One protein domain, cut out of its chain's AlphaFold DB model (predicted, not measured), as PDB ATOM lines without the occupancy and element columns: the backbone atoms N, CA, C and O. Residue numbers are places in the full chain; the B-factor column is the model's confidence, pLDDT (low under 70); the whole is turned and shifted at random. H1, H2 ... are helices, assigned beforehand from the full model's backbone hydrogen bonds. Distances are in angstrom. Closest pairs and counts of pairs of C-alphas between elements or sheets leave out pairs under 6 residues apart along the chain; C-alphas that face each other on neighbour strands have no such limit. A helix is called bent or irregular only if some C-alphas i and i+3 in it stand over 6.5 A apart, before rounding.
ATOM      1  N   GLU A 123     173.644 139.008 167.587       48.56
ATOM      2  CA  GLU A 123     173.136 140.321 167.189       48.56
ATOM      3  C   GLU A 123     173.941 141.445 167.829       48.56
ATOM      4  O   GLU A 123     174.313 142.382 167.135       48.56
ATOM      5  N   GLU A 124     174.344 141.361 169.102       51.38
ATOM      6  CA  GLU A 124     175.158 142.428 169.710       51.38
ATOM      7  C   GLU A 124     176.521 142.596 168.999       51.38
ATOM      8  O   GLU A 124     177.047 143.708 168.872       51.38
ATOM      9  N   ARG A 125     177.068 141.514 168.421       50.66
ATOM     10  CA  ARG A 125     178.277 141.565 167.574       50.66
ATOM     11  C   ARG A 125     177.992 142.088 166.162       50.66
ATOM     12  O   ARG A 125     178.870 142.724 165.579       50.66
ATOM     13  N   GLN A 126     176.798 141.857 165.622       50.75
ATOM     14  CA  GLN A 126     176.400 142.271 164.268       50.75
ATOM     15  C   GLN A 126     175.803 143.692 164.200       50.75
ATOM     16  O   GLN A 126     175.997 144.392 163.199       50.75
ATOM     17  N   ILE A 127     175.198 144.180 165.287       53.56
ATOM     18  CA  ILE A 127     174.722 145.558 165.487       53.56
ATOM     19  C   ILE A 127     175.911 146.528 165.494       53.56
ATOM     20  O   ILE A 127     175.863 147.579 164.854       53.56
ATOM     21  N   ILE A 128     177.034 146.155 166.122       53.84
ATOM     22  CA  ILE A 128     178.287 146.934 166.056       53.84
ATOM     23  C   ILE A 128     178.862 146.938 164.625       53.84
ATOM     24  O   ILE A 128     179.508 147.904 164.215       53.84
ATOM     25  N   GLU A 129     178.596 145.893 163.835       55.28
ATOM     26  CA  GLU A 129     179.020 145.780 162.434       55.28
ATOM     27  C   GLU A 129     178.030 146.419 161.431       55.28
ATOM     28  O   GLU A 129     178.291 146.430 160.224       55.28
ATOM     29  N   GLY A 130     176.910 146.988 161.902       55.25
ATOM     30  CA  GLY A 130     175.903 147.661 161.070       55.25
ATOM     31  C   GLY A 130     175.227 146.747 160.040       55.25
ATOM     32  O   GLY A 130     174.796 147.221 158.982       55.25
ATOM     33  N   LYS A 131     175.189 145.433 160.297       57.22
ATOM     34  CA  LYS A 131     174.618 144.428 159.383       57.22
ATOM     35  C   LYS A 131     173.103 144.264 159.533       57.22
ATOM     36  O   LYS A 131     172.434 144.008 158.525       57.22
ATOM     37  N   ASP A 132     172.560 144.558 160.713       59.62
ATOM     38  CA  ASP A 132     171.162 144.237 161.040       59.62
ATOM     39  C   ASP A 132     170.210 145.423 161.091       59.62
ATOM     40  O   ASP A 132     169.010 145.252 161.283       59.62
ATOM     41  N   ASP A 133     170.687 146.624 160.767       78.81
ATOM     42  CA  ASP A 133     169.797 147.755 160.550       78.81
ATOM     43  C   ASP A 133     169.007 147.540 159.236       78.81
ATOM     44  O   ASP A 133     169.364 148.039 158.167       78.81
ATOM     45  N   GLU A 134     167.899 146.801 159.285       80.31
ATOM     46  CA  GLU A 134     166.916 146.655 158.201       80.31
ATOM     47  C   GLU A 134     166.528 148.003 157.548       80.31
ATOM     48  O   GLU A 134     166.560 148.106 156.311       80.31
ATOM     49  N   PRO A 135     166.246 149.098 158.297       81.19
ATOM     50  CA  PRO A 135     166.031 150.407 157.679       81.19
ATOM     51  C   PRO A 135     167.283 150.941 156.966       81.19
ATOM     52  O   PRO A 135     167.160 151.555 155.902       81.19
ATOM     53  N   TYR A 136     168.486 150.687 157.486       86.75
ATOM     54  CA  TYR A 136     169.737 151.077 156.836       86.75
ATOM     55  C   TYR A 136     169.988 150.263 155.566       86.75
ATOM     56  O   TYR A 136     170.318 150.861 154.547       86.75
ATOM     57  N   ARG A 137     169.759 148.942 155.557       86.12
ATOM     58  CA  ARG A 137     169.856 148.092 154.354       86.12
ATOM     59  C   ARG A 137     168.905 148.571 153.263       86.12
ATOM     60  O   ARG A 137     169.313 148.708 152.108       86.12
ATOM     61  N   ARG A 138     167.668 148.912 153.627       87.94
ATOM     62  CA  ARG A 138     166.672 149.473 152.703       87.94
ATOM     63  C   ARG A 138     167.118 150.808 152.112       87.94
ATOM     64  O   ARG A 138     167.050 151.002 150.898       87.94
ATOM     65  N   VAL A 139     167.577 151.730 152.957       91.81
ATOM     66  CA  VAL A 139     168.057 153.049 152.519       91.81
ATOM     67  C   VAL A 139     169.334 152.915 151.691       91.81
ATOM     68  O   VAL A 139     169.451 153.556 150.652       91.81
ATOM     69  N   LYS A 140     170.258 152.041 152.086       91.44
ATOM     70  CA  LYS A 140     171.492 151.734 151.361       91.44
ATOM     71  C   LYS A 140     171.193 151.185 149.971       91.44
ATOM     72  O   LYS A 140     171.691 151.745 149.003       91.44
ATOM     73  N   ALA A 141     170.308 150.195 149.851       91.88
ATOM     74  CA  ALA A 141     169.885 149.663 148.556       91.88
ATOM     75  C   ALA A 141     169.233 150.746 147.674       91.88
ATOM     76  O   ALA A 141     169.486 150.828 146.471       91.88
ATOM     77  N   MET A 142     168.428 151.637 148.262       94.00
ATOM     78  CA  MET A 142     167.850 152.772 147.538       94.00
ATOM     79  C   MET A 142     168.929 153.753 147.052       94.00
ATOM     80  O   MET A 142     168.910 154.180 145.901       94.00
ATOM     81  N   VAL A 143     169.901 154.097 147.895       95.56
ATOM     82  CA  VAL A 143     170.992 155.012 147.533       95.56
ATOM     83  C   VAL A 143     171.920 154.386 146.489       95.56
ATOM     84  O   VAL A 143     172.295 155.063 145.534       95.56
ATOM     85  N   GLU A 144     172.253 153.104 146.616       95.50
ATOM     86  CA  GLU A 144     173.078 152.361 145.656       95.50
ATOM     87  C   GLU A 144     172.399 152.282 144.287       95.50
ATOM     88  O   GLU A 144     173.014 152.629 143.278       95.50
ATOM     89  N   THR A 145     171.103 151.957 144.235       95.31
ATOM     90  CA  THR A 145     170.344 151.959 142.972       95.31
ATOM     91  C   THR A 145     170.269 153.353 142.343       95.31
ATOM     92  O   THR A 145     170.440 153.488 141.127       95.31
ATOM     93  N   LEU A 146     170.094 154.420 143.133       95.62
ATOM     94  CA  LEU A 146     170.180 155.789 142.612       95.62
ATOM     95  C   LEU A 146     171.574 156.099 142.058       95.62
ATOM     96  O   LEU A 146     171.685 156.622 140.949       95.62
ATOM     97  N   LEU A 147     172.639 155.747 142.772       95.25
ATOM     98  CA  LEU A 147     174.009 155.976 142.314       95.25
ATOM     99  C   LEU A 147     174.309 155.217 141.020       95.25
ATOM    100  O   LEU A 147     174.870 155.805 140.096       95.25
ATOM    101  N   GLU A 148     173.883 153.961 140.904       94.88
ATOM    102  CA  GLU A 148     174.017 153.171 139.678       94.88
ATOM    103  C   GLU A 148     173.250 153.789 138.506       94.88
ATOM    104  O   GLU A 148     173.769 153.862 137.391       94.88
ATOM    105  N   THR A 149     172.023 154.268 138.734       92.94
ATOM    106  CA  THR A 149     171.237 154.929 137.677       92.94
ATOM    107  C   THR A 149     171.863 156.250 137.246       92.94
ATOM    108  O   THR A 149     171.947 156.512 136.046       92.94
ATOM    109  N   CYS A 150     172.378 157.050 138.184       92.12
ATOM    110  CA  CYS A 150     173.120 158.268 137.879       92.12
ATOM    111  C   CYS A 150     174.408 157.964 137.112       92.12
ATOM    112  O   CYS A 150     174.690 158.620 136.113       92.12
ATOM    113  N   GLN A 151     175.175 156.952 137.523       91.69
ATOM    114  CA  GLN A 151     176.380 156.534 136.806       91.69
ATOM    115  C   GLN A 151     176.051 156.050 135.397       91.69
ATOM    116  O   GLN A 151     176.722 156.448 134.449       91.69
ATOM    117  N   ARG A 152     174.985 155.258 135.235       86.25
ATOM    118  CA  ARG A 152     174.506 154.820 133.922       86.25
ATOM    119  C   ARG A 152     174.098 156.014 133.063       86.25
ATOM    120  O   ARG A 152     174.540 156.096 131.928       86.25
ATOM    121  N   ALA A 153     173.340 156.966 133.605       87.50
ATOM    122  CA  ALA A 153     172.931 158.182 132.897       87.50
ATOM    123  C   ALA A 153     174.125 159.060 132.481       87.50
ATOM    124  O   ALA A 153     174.137 159.617 131.387       87.50
ATOM    125  N   LEU A 154     175.157 159.157 133.321       87.06
ATOM    126  CA  LEU A 154     176.395 159.864 132.981       87.06
ATOM    127  C   LEU A 154     177.223 159.125 131.921       87.06
ATOM    128  O   LEU A 154     177.932 159.764 131.145       87.06
ATOM    129  N   GLN A 155     177.150 157.795 131.888       85.00
ATOM    130  CA  GLN A 155     177.814 156.971 130.878       85.00
ATOM    131  C   GLN A 155     177.041 156.924 129.554       85.00
ATOM    132  O   GLN A 155     177.670 156.696 128.520       85.00
ATOM    133  N   THR A 156     175.720 157.168 129.562       82.06
ATOM    134  CA  THR A 156     174.932 157.228 128.325       82.06
ATOM    135  C   THR A 156     175.345 158.432 127.496       82.06
ATOM    136  O   THR A 156     175.267 159.583 127.934       82.06
ATOM    137  N   LYS A 157     175.784 158.170 126.272       77.06
ATOM    138  CA  LYS A 157     176.076 159.201 125.278       77.06
ATOM    139  C   LYS A 157     174.784 159.554 124.538       77.06
ATOM    140  O   LYS A 157     173.890 158.717 124.437       77.06
ATOM    141  N   PRO A 158     174.667 160.756 123.946       66.19
ATOM    142  CA  PRO A 158     173.507 161.107 123.118       66.19
ATOM    143  C   PRO A 158     173.295 160.143 121.936       66.19
ATOM    144  O   PRO A 158     172.192 160.052 121.414       66.19
ATOM    145  N   GLU A 159     174.336 159.405 121.544       67.94
ATOM    146  CA  GLU A 159     174.311 158.361 120.516       67.94
ATOM    147  C   GLU A 159     173.546 157.096 120.963       67.94
ATOM    148  O   GLU A 159     172.908 156.454 120.132       67.94
ATOM    149  N   ASP A 160     173.501 156.785 122.266       67.38
ATOM    150  CA  ASP A 160     172.795 155.609 122.813       67.38
ATOM    151  C   ASP A 160     171.264 155.751 122.737       67.38
ATOM    152  O   ASP A 160     170.528 154.765 122.738       67.38
ATOM    153  N   PHE A 161     170.769 156.984 122.615       65.25
ATOM    154  CA  PHE A 161     169.351 157.288 122.407       65.25
ATOM    155  C   PHE A 161     168.942 157.245 120.922       65.25
ATOM    156  O   PHE A 161     167.765 157.424 120.602       65.25
ATOM    157  N   VAL A 162     169.893 157.014 120.007       63.41
ATOM    158  CA  VAL A 162     169.647 156.953 118.555       63.41
ATOM    159  C   VAL A 162     169.343 155.522 118.093       63.41
ATOM    160  O   VAL A 162     168.700 155.329 117.056       63.41
TER     161      VAL A 162
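AT A GLANCE: This is residues 123 to 162 of the 272 residues of an uncharacterized protein of Fomitopsis pinicola (strain FP-58527) (UniProt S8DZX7). One long, straight helix, H2, makes most of a thin rod, with the short helix H1 and a looped link before one end and a tail without a named element, residues 156 to 162, after the other. Nothing packs along the side of H2, and its whole length stands free. The printed part has 40 residues with two named helices, H1 then H2, which hold 27 of them, and no named strand; the class is all helix. The whole is extended, with a radius of gyration of the C-alphas of 16.4 A, and the C-alphas span 53 by 13 by 8 A.

HOW THE PARTS SIT: H1, residues 123 to 127, and H2, residues 134 to 155, are apart: no C-alpha of the one is within 8 A of the other. A short link of 6 residues joins them. Residues 125 to 130 stand free, of which 125 to 127 belong to H1. Residues 133 to 162 stand free too, of which 134 to 155 belong to H2. In H1 and H2 every O i to N i+4 pair of the backbone is within hydrogen-bond range.

IN THESE COORDINATES: H1 begins at C-alpha 123, at (173.136, 140.321, 167.189), and has 5 residues. H2 has 22 residues and measures 31.2 A from C-alpha 134, at (166.916, 146.655, 158.201), to C-alpha 155, at (177.814, 156.971, 130.878). Neither helix is bent.

THE WHOLE: The two C-alphas farthest apart, those of Glu 124 and Val 162, are 53.5 A from each other. The printed part has no cut. The mean pLDDT of the printed part is 77.3; that of H2 is 90 and that of H1 is 51. The model's confidence is under 70 at residues 123 to 132 and 158 to 162.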